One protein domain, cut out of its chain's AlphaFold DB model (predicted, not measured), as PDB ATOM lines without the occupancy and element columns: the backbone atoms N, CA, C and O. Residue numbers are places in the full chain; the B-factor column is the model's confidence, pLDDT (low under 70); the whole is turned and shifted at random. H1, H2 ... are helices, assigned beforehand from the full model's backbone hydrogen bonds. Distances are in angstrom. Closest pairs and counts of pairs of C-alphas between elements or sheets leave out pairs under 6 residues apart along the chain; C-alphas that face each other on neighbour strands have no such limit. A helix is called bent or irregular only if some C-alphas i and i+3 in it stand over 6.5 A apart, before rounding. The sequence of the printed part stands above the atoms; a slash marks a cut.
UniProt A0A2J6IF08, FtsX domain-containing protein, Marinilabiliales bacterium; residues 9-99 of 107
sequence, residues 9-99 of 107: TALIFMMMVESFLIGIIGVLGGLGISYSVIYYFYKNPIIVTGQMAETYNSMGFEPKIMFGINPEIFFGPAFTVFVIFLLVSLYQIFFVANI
ATOM      1  N   THR A   9     127.607 188.637 226.184       67.94
ATOM      2  CA  THR A   9     126.890 187.638 225.397       67.94
ATOM      3  C   THR A   9     127.230 187.708 223.909       67.94
ATOM      4  O   THR A   9     127.402 186.670 223.284       67.94
ATOM      5  N   ALA A  10     127.398 188.906 223.344       74.75
ATOM      6  CA  ALA A  10     127.762 189.090 221.940       74.75
ATOM      7  C   ALA A  10     129.226 188.702 221.661       74.75
ATOM      8  O   ALA A  10     129.522 188.137 220.613       74.75
ATOM      9  N   LEU A  11     130.130 188.937 222.619       73.56
ATOM     10  CA  LEU A  11     131.537 188.518 222.545       73.56
ATOM     11  C   LEU A  11     131.673 186.989 222.611       73.56
ATOM     12  O   LEU A  11     132.355 186.380 221.791       73.56
ATOM     13  N   ILE A  12     130.954 186.373 223.551       71.50
ATOM     14  CA  ILE A  12     130.849 184.916 223.688       71.50
ATOM     15  C   ILE A  12     130.270 184.290 222.412       71.50
ATOM     16  O   ILE A  12     130.815 183.311 221.906       71.50
ATOM     17  N   PHE A  13     129.204 184.877 221.864       77.38
ATOM     18  CA  PHE A  13     128.580 184.399 220.634       77.38
ATOM     19  C   PHE A  13     129.528 184.489 219.432       77.38
ATOM     20  O   PHE A  13     129.641 183.531 218.676       77.38
ATOM     21  N   MET A  14     130.266 185.594 219.286       81.88
ATOM     22  CA  MET A  14     131.252 185.760 218.213       81.88
ATOM     23  C   MET A  14     132.349 184.690 218.273       81.88
ATOM     24  O   MET A  14     132.593 184.024 217.270       81.88
ATOM     25  N   MET A  15     132.963 184.478 219.442       75.56
ATOM     26  CA  MET A  15     134.015 183.465 219.608       75.56
ATOM     27  C   MET A  15     133.500 182.044 219.359       75.56
ATOM     28  O   MET A  15     134.213 181.208 218.801       75.56
ATOM     29  N   MET A  16     132.256 181.768 219.761       76.25
ATOM     30  CA  MET A  16     131.602 180.488 219.499       76.25
ATOM     31  C   MET A  16     131.393 180.273 217.997       76.25
ATOM     32  O   MET A  16     131.729 179.208 217.485       76.25
ATOM     33  N   VAL A  17     130.894 181.287 217.283       82.44
ATOM     34  CA  VAL A  17     130.698 181.233 215.827       82.44
ATOM     35  C   VAL A  17     132.030 181.068 215.098       82.44
ATOM     36  O   VAL A  17     132.131 180.225 214.214       82.44
ATOM     37  N   GLU A  18     133.070 181.805 215.482       81.12
ATOM     38  CA  GLU A  18     134.401 181.698 214.874       81.12
ATOM     39  C   GLU A  18     135.006 180.300 215.060       81.12
ATOM     40  O   GLU A  18     135.414 179.658 214.090       81.12
ATOM     41  N   SER A  19     134.987 179.785 216.294       79.44
ATOM     42  CA  SER A  19     135.495 178.443 216.607       79.44
ATOM     43  C   SER A  19     134.726 177.357 215.851       79.44
ATOM     44  O   SER A  19     135.315 176.391 215.364       79.44
ATOM     45  N   PHE A  20     133.410 177.533 215.709       82.00
ATOM     46  CA  PHE A  20     132.554 176.621 214.961       82.00
ATOM     47  C   PHE A  20     132.840 176.655 213.454       82.00
ATOM     48  O   PHE A  20     132.952 175.600 212.830       82.00
ATOM     49  N   LEU A  21     133.026 177.844 212.871       84.31
ATOM     50  CA  LEU A  21     133.376 178.006 211.458       84.31
ATOM     51  C   LEU A  21     134.729 177.368 211.132       84.31
ATOM     52  O   LEU A  21     134.830 176.615 210.163       84.31
ATOM     53  N   ILE A  22     135.751 177.602 211.961       85.75
ATOM     54  CA  ILE A  22     137.074 176.982 211.796       85.75
ATOM     55  C   ILE A  22     136.966 175.454 211.913       85.75
ATOM     56  O   ILE A  22     137.551 174.732 211.105       85.75
ATOM     57  N   GLY A  23     136.171 174.958 212.868       81.50
ATOM     58  CA  GLY A  23     135.903 173.529 213.030       81.50
ATOM     59  C   GLY A  23     135.266 172.894 211.790       81.50
ATOM     60  O   GLY A  23     135.751 171.869 211.313       81.50
ATOM     61  N   ILE A  24     134.229 173.520 211.221       83.38
ATOM     62  CA  ILE A  24     133.564 173.035 210.000       83.38
ATOM     63  C   ILE A  24     134.533 173.006 208.819       83.38
ATOM     64  O   ILE A  24     134.609 172.000 208.114       83.38
ATOM     65  N   ILE A  25     135.284 174.090 208.605       88.81
ATOM     66  CA  ILE A  25     136.247 174.181 207.501       88.81
ATOM     67  C   ILE A  25     137.326 173.103 207.652       88.81
ATOM     68  O   ILE A  25     137.679 172.453 206.670       88.81
ATOM     69  N   GLY A  26     137.801 172.857 208.876       84.62
ATOM     70  CA  GLY A  26     138.769 171.802 209.166       84.62
ATOM     71  C   GLY A  26     138.243 170.399 208.855       84.62
ATOM     72  O   GLY A  26     138.938 169.619 208.207       84.62
ATOM     73  N   VAL A  27     137.008 170.082 209.256       82.75
ATOM     74  CA  VAL A  27     136.398 168.763 209.002       82.75
ATOM     75  C   VAL A  27     136.123 168.555 207.513       82.75
ATOM     76  O   VAL A  27     136.503 167.523 206.960       82.75
ATOM     77  N   LEU A  28     135.505 169.532 206.842       85.75
ATOM     78  CA  LEU A  28     135.213 169.448 205.407       85.75
ATOM     79  C   LEU A  28     136.497 169.397 204.572       85.75
ATOM     80  O   LEU A  28     136.597 168.587 203.651       85.75
ATOM     81  N   GLY A  29     137.493 170.215 204.918       89.00
ATOM     82  CA  GLY A  29     138.803 170.208 204.273       89.00
ATOM     83  C   GLY A  29     139.535 168.883 204.476       89.00
ATOM     84  O   GLY A  29     140.029 168.300 203.512       89.00
ATOM     85  N   GLY A  30     139.545 168.357 205.703       84.75
ATOM     86  CA  GLY A  30     140.167 167.074 206.026       84.75
ATOM     87  C   GLY A  30     139.532 165.903 205.276       84.75
ATOM     88  O   GLY A  30     140.247 165.107 204.666       84.75
ATOM     89  N   LEU A  31     138.197 165.828 205.252       83.44
ATOM     90  CA  LEU A  31     137.470 164.800 204.502       83.44
ATOM     91  C   LEU A  31     137.695 164.927 202.992       83.44
ATOM     92  O   LEU A  31     137.972 163.926 202.335       83.44
ATOM     93  N   GLY A  32     137.624 166.142 202.444       86.44
ATOM     94  CA  GLY A  32     137.821 166.386 201.014       86.44
ATOM     95  C   GLY A  32     139.228 166.024 200.535       86.44
ATOM     96  O   GLY A  32     139.382 165.352 199.511       86.44
ATOM     97  N   ILE A  33     140.259 166.413 201.294       87.38
ATOM     98  CA  ILE A  33     141.655 166.071 200.991       87.38
ATOM     99  C   ILE A  33     141.864 164.561 201.127       87.38
ATOM    100  O   ILE A  33     142.393 163.942 200.208       87.38
ATOM    101  N   SER A  34     141.409 163.953 202.227       83.06
ATOM    102  CA  SER A  34     141.545 162.512 202.455       83.06
ATOM    103  C   SER A  34     140.883 161.698 201.341       83.06
ATOM    104  O   SER A  34     141.519 160.817 200.762       83.06
ATOM    105  N   TYR A  35     139.653 162.049 200.961       83.25
ATOM    106  CA  TYR A  35     138.941 161.398 199.865       83.25
ATOM    107  C   TYR A  35     139.669 161.555 198.526       83.25
ATOM    108  O   TYR A  35     139.841 160.578 197.799       83.25
ATOM    109  N   SER A  36     140.152 162.761 198.212       84.38
ATOM    110  CA  SER A  36     140.877 163.029 196.961       84.38
ATOM    111  C   SER A  36     142.177 162.227 196.867       84.38
ATOM    112  O   SER A  36     142.486 161.667 195.816       84.38
ATOM    113  N   VAL A  37     142.919 162.125 197.975       83.75
ATOM    114  CA  VAL A  37     144.153 161.334 198.062       83.75
ATOM    115  C   VAL A  37     143.856 159.846 197.874       83.75
ATOM    116  O   VAL A  37     144.499 159.195 197.053       83.75
ATOM    117  N   ILE A  38     142.851 159.306 198.568       80.50
ATOM    118  CA  ILE A  38     142.462 157.892 198.439       80.50
ATOM    119  C   ILE A  38     142.001 157.588 197.011       80.50
ATOM    120  O   ILE A  38     142.414 156.588 196.431       80.50
ATOM    121  N   TYR A  39     141.198 158.466 196.408       79.44
ATOM    122  CA  TYR A  39     140.741 158.307 195.028       79.44
ATOM    123  C   TYR A  39     141.903 158.310 194.024       79.44
ATOM    124  O   TYR A  39     141.908 157.527 193.069       79.44
ATOM    125  N   TYR A  40     142.912 159.154 194.248       81.06
ATOM    126  CA  TYR A  40     144.121 159.172 193.429       81.06
ATOM    127  C   TYR A  40     144.879 157.839 193.502       81.06
ATOM    128  O   TYR A  40     145.229 157.282 192.460       81.06
ATOM    129  N   PHE A  41     145.065 157.298 194.709       75.31
ATOM    130  CA  PHE A  41     145.725 156.008 194.925       75.31
ATOM    131  C   PHE A  41     144.878 154.795 194.517       75.31
ATOM    132  O   PHE A  41     145.427 153.739 194.211       75.31
ATOM    133  N   TYR A  42     143.553 154.932 194.453       72.94
ATOM    134  CA  TYR A  42     142.685 153.916 193.863       72.94
ATOM    135  C   TYR A  42     142.881 153.824 192.345       72.94
ATOM    136  O   TYR A  42     142.969 152.729 191.794       72.94
ATOM    137  N   LYS A  43     142.980 154.972 191.658       74.75
ATOM    138  CA  LYS A  43     143.232 155.016 190.208       74.75
ATOM    139  C   LYS A  43     144.672 154.671 189.830       74.75
ATOM    140  O   LYS A  43     144.881 154.091 188.769       74.75
ATOM    141  N   ASN A  44     145.641 155.025 190.671       74.81
ATOM    142  CA  ASN A  44     147.058 154.724 190.475       74.81
ATOM    143  C   ASN A  44     147.541 153.806 191.606       74.81
ATOM    144  O   ASN A  44     148.163 154.292 192.557       74.81
ATOM    145  N   PRO A  45     147.231 152.497 191.538       68.81
ATOM    146  CA  PRO A  45     147.688 151.557 192.546       68.81
ATOM    147  C   PRO A  45     149.214 151.523 192.562       68.81
ATOM    148  O   PRO A  45     149.872 151.577 191.519       68.81
ATOM    149  N   ILE A  46     149.780 151.421 193.760       69.88
ATOM    150  CA  ILE A  46     151.228 151.352 193.921       69.88
ATOM    151  C   ILE A  46     151.658 149.959 193.462       69.88
ATOM    152  O   ILE A  46     151.311 148.949 194.081       69.88
ATOM    153  N   ILE A  47     152.384 149.905 192.346       66.88
ATOM    154  CA  ILE A  47     152.973 148.671 191.831       66.88
ATOM    155  C   ILE A  47     154.190 148.365 192.699       66.88
ATOM    156  O   ILE A  47     155.146 149.139 192.744       66.88
ATOM    157  N   VAL A  48     154.141 147.245 193.409       68.00
ATOM    158  CA  VAL A  48     155.259 146.777 194.225       68.00
ATOM    159  C   VAL A  48     156.277 146.154 193.274       68.00
ATOM    160  O   VAL A  48     155.932 145.272 192.491       68.00
ATOM    161  N   THR A  49     157.524 146.626 193.295       67.69
ATOM    162  CA  THR A  49     158.612 146.138 192.426       67.69
ATOM    163  C   THR A  49     159.760 145.546 193.255       67.69
ATOM    164  O   THR A  49     159.865 145.788 194.458       67.69
ATOM    165  N   GLY A  50     160.617 144.727 192.632       70.56
ATOM    166  CA  GLY A  50     161.780 144.103 193.288       70.56
ATOM    167  C   GLY A  50     161.462 142.823 194.078       70.56
ATOM    168  O   GLY A  50     160.492 142.131 193.781       70.56
ATOM    169  N   GLN A  51     162.269 142.506 195.100       67.50
ATOM    170  CA  GLN A  51     162.153 141.265 195.898       67.50
ATOM    171  C   GLN A  51     160.784 141.092 196.584       67.50
ATOM    172  O   GLN A  51     160.291 139.973 196.733       67.50
ATOM    173  N   MET A  52     160.125 142.192 196.961       66.44
ATOM    174  CA  MET A  52     158.757 142.131 197.488       66.44
ATOM    175  C   MET A  52     157.748 141.665 196.430       66.44
ATOM    176  O   MET A  52     156.815 140.947 196.770       66.44
ATOM    177  N   ALA A  53     157.942 141.997 195.151       65.06
ATOM    178  CA  ALA A  53     157.045 141.567 194.080       65.06
ATOM    179  C   ALA A  53     157.139 140.054 193.815       65.06
ATOM    180  O   ALA A  53     156.121 139.397 193.614       65.06
ATOM    181  N   GLU A  54     158.347 139.486 193.868       65.06
ATOM    182  CA  GLU A  54     158.570 138.033 193.764       65.06
ATOM    183  C   GLU A  54     157.969 137.278 194.954       65.06
ATOM    184  O   GLU A  54     157.392 136.200 194.797       65.06
ATOM    185  N   THR A  55     158.024 137.881 196.142       70.06
ATOM    186  CA  THR A  55     157.386 137.328 197.341       70.06
ATOM    187  C   THR A  55     155.859 137.332 197.200       70.06
ATOM    188  O   THR A  55     155.212 136.328 197.472       70.06
ATOM    189  N   TYR A  56     155.265 138.414 196.687       70.12
ATOM    190  CA  TYR A  56     153.817 138.477 196.441       70.12
ATOM    191  C   TYR A  56     153.365 137.479 195.364       70.12
ATOM    192  O   TYR A  56     152.394 136.753 195.575       70.12
ATOM    193  N   ASN A  57     154.112 137.370 194.259       68.81
ATOM    194  CA  ASN A  57     153.827 136.404 193.195       68.81
ATOM    195  C   ASN A  57     153.951 134.949 193.671       68.81
ATOM    196  O   ASN A  57     153.116 134.121 193.318       68.81
ATOM    197  N   SER A  58     154.958 134.626 194.490       72.88
ATOM    198  CA  SER A  58     155.123 133.273 195.048       72.88
ATOM    199  C   SER A  58     154.035 132.907 196.062       72.88
ATOM    200  O   SER A  58     153.731 131.729 196.233       72.88
ATOM    201  N   MET A  59     153.392 133.905 196.674       75.31
ATOM    202  CA  MET A  59     152.193 133.740 197.499       75.31
ATOM    203  C   MET A  59     150.882 133.742 196.686       75.31
ATOM    204  O   MET A  59     149.815 133.562 197.269       75.31
ATOM    205  N   GLY A  60     150.936 133.918 195.357       70.31
ATOM    206  CA  GLY A  60     149.766 133.916 194.469       70.31
ATOM    207  C   GLY A  60     149.002 135.245 194.387       70.31
ATOM    208  O   GLY A  60     147.886 135.265 193.870       70.31
ATOM    209  N   PHE A  61     149.572 136.349 194.880       72.75
ATOM    210  CA  PHE A  61     148.966 137.684 194.841       72.75
ATOM    211  C   PHE A  61     149.563 138.538 193.716       72.75
ATOM    212  O   PHE A  61     150.779 138.567 193.529       72.75
ATOM    213  N   GLU A  62     148.727 139.308 193.007       64.06
ATOM    214  CA  GLU A  62     149.236 140.353 192.111       64.06
ATOM    215  C   GLU A  62     149.945 141.445 192.943       64.06
ATOM    216  O   GLU A  62     149.363 141.936 193.915       64.06
ATOM    217  N   PRO A  63     151.169 141.878 192.580       66.19
ATOM    218  CA  PRO A  63     151.971 142.848 193.334       66.19
ATOM    219  C   PRO A  63     151.472 144.289 193.121       66.19
ATOM    220  O   PRO A  63     152.200 145.184 192.689       66.19
ATOM    221  N   LYS A  64     150.189 144.514 193.391       64.12
ATOM    222  CA  LYS A  64     149.509 145.804 193.299       64.12
ATOM    223  C   LYS A  64     148.881 146.098 194.650       64.12
ATOM    224  O   LYS A  64     147.971 145.396 195.082       64.12
ATOM    225  N   ILE A  65     149.332 147.164 195.303       67.25
ATOM    226  CA  ILE A  65     148.649 147.679 196.488       67.25
ATOM    227  C   ILE A  65     147.497 148.544 195.989       67.25
ATOM    228  O   ILE A  65     147.692 149.668 195.520       67.25
ATOM    229  N   MET A  66     146.294 147.984 196.059       64.69
ATOM    230  CA  MET A  66     145.054 148.694 195.770       64.69
ATOM    231  C   MET A  66     144.487 149.239 197.079       64.69
ATOM    232  O   MET A  66     144.274 148.489 198.032       64.69
ATOM    233  N   PHE A  67     144.226 150.543 197.136       65.06
ATOM    234  CA  PHE A  67     143.500 151.120 198.262       65.06
ATOM    235  C   PHE A  67     142.025 150.746 198.145       65.06
ATOM    236  O   PHE A  67     141.357 151.144 197.197       65.06
ATOM    237  N   GLY A  68     141.500 149.973 199.094       67.12
ATOM    238  CA  GLY A  68     140.077 149.649 199.117       67.12
ATOM    239  C   GLY A  68     139.245 150.901 199.398       67.12
ATOM    240  O   GLY A  68     139.432 151.542 200.427       67.12
ATOM    241  N   ILE A  69     138.279 151.225 198.534       64.62
ATOM    242  CA  ILE A  69     137.245 152.243 198.813       64.62
ATOM    243  C   ILE A  69     136.106 151.600 199.626       64.62
ATOM    244  O   ILE A  69     134.923 151.834 199.390       64.62
ATOM    245  N   ASN A  70     136.448 150.715 200.561       71.12
ATOM    246  CA  ASN A  70     135.439 150.066 201.383       71.12
ATOM    247  C   ASN A  70     134.918 151.085 202.409       71.12
ATOM    248  O   ASN A  70     135.730 151.685 203.119       71.12
ATOM    249  N   PRO A  71     133.590 151.271 202.535       66.19
ATOM    250  CA  PRO A  71     133.002 152.234 203.468       66.19
ATOM    251  C   PRO A  71     133.448 152.024 204.922       66.19
ATOM    252  O   PRO A  71     133.591 152.985 205.673       66.19
ATOM    253  N   GLU A  72     133.728 150.781 205.317       70.00
ATOM    254  CA  GLU A  72     134.194 150.424 206.664       70.00
ATOM    255  C   GLU A  72     135.531 151.078 207.041       70.00
ATOM    256  O   GLU A  72     135.728 151.444 208.200       70.00
ATOM    257  N   ILE A  73     136.418 151.311 206.066       71.38
ATOM    258  CA  ILE A  73     137.719 151.964 206.288       71.38
ATOM    259  C   ILE A  73     137.523 153.438 206.683       71.38
ATOM    260  O   ILE A  73     138.349 154.010 207.391       71.38
ATOM    261  N   PHE A  74     136.394 154.040 206.297       71.00
ATOM    262  CA  PHE A  74     136.031 155.404 206.676       71.00
ATOM    263  C   PHE A  74     135.320 155.475 208.031       71.00
ATOM    264  O   PHE A  74     135.499 156.455 208.755       71.00
ATOM    265  N   PHE A  75     134.548 154.450 208.410       77.31
ATOM    266  CA  PHE A  75     133.753 154.468 209.643       77.31
ATOM    267  C   PHE A  75     134.601 154.527 210.918       77.31
ATOM    268  O   PHE A  75     134.277 155.298 211.820       77.31
ATOM    269  N   GLY A  76     135.694 153.762 211.002       83.38
ATOM    270  CA  GLY A  76     136.557 153.746 212.193       83.38
ATOM    271  C   GLY A  76     137.160 155.123 212.524       83.38
ATOM    272  O   GLY A  76     136.948 155.648 213.625       83.38
ATOM    273  N   PRO A  77     137.867 155.758 211.571       80.81
ATOM    274  CA  PRO A  77     138.390 157.109 211.743       80.81
ATOM    275  C   PRO A  77     137.286 158.151 211.950       80.81
ATOM    276  O   PRO A  77     137.429 159.009 212.818       80.81
ATOM    277  N   ALA A  78     136.166 158.059 211.222       79.25
ATOM    278  CA  ALA A  78     135.042 158.982 211.386       79.25
ATOM    279  C   ALA A  78     134.463 158.941 212.808       79.25
ATOM    280  O   ALA A  78     134.244 159.990 213.413       79.25
ATOM    281  N   PHE A  79     134.285 157.745 213.375       85.94
ATOM    282  CA  PHE A  79     133.825 157.578 214.753       85.94
ATOM    283  C   PHE A  79     134.838 158.126 215.768       85.94
ATOM    284  O   PHE A  79     134.463 158.804 216.722       85.94
ATOM    285  N   THR A  80     136.133 157.903 215.537       87.44
ATOM    286  CA  THR A  80     137.202 158.414 216.411       87.44
ATOM    287  C   THR A  80     137.222 159.943 216.431       87.44
ATOM    288  O   THR A  80     137.245 160.558 217.499       87.44
ATOM    289  N   VAL A  81     137.152 160.573 215.255       85.31
ATOM    290  CA  VAL A  81     137.092 162.035 215.125       85.31
ATOM    291  C   VAL A  81     135.809 162.586 215.744       85.31
ATOM    292  O   VAL A  81     135.862 163.613 216.415       85.31
ATOM    293  N   PHE A  82     134.677 161.892 215.596       83.19
ATOM    294  CA  PHE A  82     133.418 162.270 216.239       83.19
ATOM    295  C   PHE A  82     133.541 162.317 217.768       83.19
ATOM    296  O   PHE A  82     133.136 163.302 218.382       83.19
ATOM    297  N   VAL A  83     134.162 161.306 218.388       90.00
ATOM    298  CA  VAL A  83     134.390 161.281 219.843       90.00
ATOM    299  C   VAL A  83     135.306 162.428 220.283       90.00
ATOM    300  O   VAL A  83     134.986 163.127 221.245       90.00
ATOM    301  N   ILE A  84     136.411 162.672 219.569       87.56
ATOM    302  CA  ILE A  84     137.327 163.787 219.869       87.56
ATOM    303  C   ILE A  84     136.600 165.128 219.749       87.56
ATOM    304  O   ILE A  84     136.715 165.978 220.631       87.56
ATOM    305  N   PHE A  85     135.817 165.315 218.687       82.94
ATOM    306  CA  PHE A  85     135.045 166.532 218.471       82.94
ATOM    307  C   PHE A  85     134.028 166.770 219.592       82.94
ATOM    308  O   PHE A  85     133.900 167.895 220.072       82.94
ATOM    309  N   LEU A  86     133.355 165.718 220.063       83.31
ATOM    310  CA  LEU A  86     132.401 165.790 221.171       83.31
ATOM    311  C   LEU A  86     133.091 166.242 222.470       83.31
ATOM    312  O   LEU A  86     132.599 167.143 223.152       83.31
ATOM    313  N   LEU A  87     134.277 165.700 222.767       87.94
ATOM    314  CA  LEU A  87     135.088 166.117 223.919       87.94
ATOM    315  C   LEU A  87     135.556 167.575 223.809       87.94
ATOM    316  O   LEU A  87     135.449 168.336 224.773       87.94
ATOM    317  N   VAL A  88     136.049 167.985 222.638       83.25
ATOM    318  CA  VAL A  88     136.509 169.361 222.394       83.25
ATOM    319  C   VAL A  88     135.347 170.350 222.471       83.25
ATOM    320  O   VAL A  88     135.495 171.410 223.072       83.25
ATOM    321  N   SER A  89     134.182 170.006 221.921       76.69
ATOM    322  CA  SER A  89     132.979 170.839 221.982       76.69
ATOM    323  C   SER A  89     132.516 171.052 223.424       76.69
ATOM    324  O   SER A  89     132.276 172.192 223.829       76.69
ATOM    325  N   LEU A  90     132.488 169.990 224.239       81.50
ATOM    326  CA  LEU A  90     132.209 170.106 225.672       81.50
ATOM    327  C   LEU A  90     133.222 171.033 226.354       81.50
ATOM    328  O   LEU A  90     132.822 171.960 227.058       81.50
ATOM    329  N   TYR A  91     134.523 170.841 226.106       79.62
ATOM    330  CA  TYR A  91     135.570 171.698 226.666       79.62
ATOM    331  C   TYR A  91     135.403 173.169 226.265       79.62
ATOM    332  O   TYR A  91     135.498 174.039 227.124       79.62
ATOM    333  N   GLN A  92     135.113 173.464 224.994       70.69
ATOM    334  CA  GLN A  92     134.888 174.830 224.516       70.69
ATOM    335  C   GLN A  92     133.711 175.489 225.239       70.69
ATOM    336  O   GLN A  92     133.835 176.628 225.687       70.69
ATOM    337  N   ILE A  93     132.600 174.768 225.425       71.12
ATOM    338  CA  ILE A  93     131.438 175.267 226.171       71.12
ATOM    339  C   ILE A  93     131.828 175.566 227.623       71.12
ATOM    340  O   ILE A  93     131.542 176.656 228.120       71.12
ATOM    341  N   PHE A  94     132.527 174.646 228.295       74.94
ATOM    342  CA  PHE A  94     132.985 174.858 229.668       74.94
ATOM    343  C   PHE A  94     133.989 176.003 229.782       74.94
ATOM    344  O   PHE A  94     133.898 176.776 230.731       74.94
ATOM    345  N   PHE A  95     134.923 176.136 228.844       68.19
ATOM    346  CA  PHE A  95     135.930 177.191 228.827       68.19
ATOM    347  C   PHE A  95     135.283 178.562 228.619       68.19
ATOM    348  O   PHE A  95     135.509 179.468 229.414       68.19
ATOM    349  N   VAL A  96     134.405 178.700 227.624       66.62
ATOM    350  CA  VAL A  96     133.681 179.949 227.343       66.62
ATOM    351  C   VAL A  96     132.736 180.316 228.490       66.62
ATOM    352  O   VAL A  96     132.687 181.479 228.892       66.62
ATOM    353  N   ALA A  97     132.046 179.339 229.087       64.75
ATOM    354  CA  ALA A  97     131.205 179.564 230.263       64.75
ATOM    355  C   ALA A  97     132.021 179.922 231.523       64.75
ATOM    356  O   ALA A  97     131.566 180.716 232.348       64.75
ATOM    357  N   ASN A  98     133.232 179.368 231.672       62.53
ATOM    358  CA  ASN A  98     134.144 179.673 232.781       62.53
ATOM    359  C   ASN A  98     135.024 180.903 232.546       62.53
ATOM    360  O   ASN A  98     135.662 181.352 233.503       62.53
ATOM    361  N   ILE A  99     135.009 181.523 231.356       59.41
ATOM    362  CA  ILE A  99     135.492 182.898 231.162       59.41
ATOM    363  C   ILE A  99     134.502 183.847 231.859       59.41
ATOM    364  O   ILE A  99     133.750 184.637 231.289       59.41
TER     365      ILE A  99
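What this domain is: This is residues 9 to 99 of the 107 residues of the protein "FtsX domain-containing protein" of Marinilabiliales bacterium (UniProt A0A2J6IF08). Two long helices, H1 and H3, run opposite ways nearly side by side with a gap between most of their lengths, and a small head with the short helix H2 lies at the far end of the loop that joins them. The head and its two connecting stretches extend the rod well beyond the end of H1, and the first and last printed residues lie near each other at the other end. The printed part has 91 residues with three named helices, in the order H1, H2, H3, and no named strand; its class is all helix. The whole is extended, with a radius of gyration of the C-alphas of 21.1 A, and its C-alphas span 68 by 22 by 20 A.

Where its parts are: H1 is residues 9 to 43, 35 residues and the longest helix, 50.7 A from first to last C-alpha; it begins with C-alpha 9 at (126.890, 187.638, 225.397) and ends with C-alpha 43 at (143.232, 155.016, 190.208). H2 is residues 51 to 58, 10.7 A from first to last C-alpha. H3 is residues 71 to 98, 40.2 A long by the same measure, and ends with C-alpha 98 at (134.144, 179.673, 232.781). H3 is neither bent nor irregular, but only just: C-alphas 73 and 76 are 6.3 A apart.

How they stand to each other: H1 and H3 are close but not clearly touching, with 1 pair of C-alphas within 8 A. Their closest C-alphas are those of Ile 12 and Val 96, 6.8 A apart. Their lines stand at a shallow tilt of 15 degrees, and they run opposite ways, with their centres 12.7 A apart. H2 is apart from H1 and also apart from H3. Outside the helices, residues 46 to 47 pair with residues 64 to 65, antiparallel, in stretches too short to be named strands. In H1 and H2 every O i to N i+4 pair is within hydrogen-bond range; in H3, 22 of 24 are.

The domain as a whole: The outline is a rod, and the two C-alphas farthest apart are those of Thr 9 and Ser 58, at 68.4 A. The C-alphas of Thr 9 and Ile 99, the first and last printed residues, are 11.4 A apart. The printed part has no cut. The link from H1 to H2 is short, with 7 residues, and the link from H2 to H3 is long, with 12 residues, 59 to 70. The mean pLDDT of the printed part is 75.9, and 25 residues are under 70, among them residues 45 to 49, 51 to 54, 62 to 69 and 95 to 99.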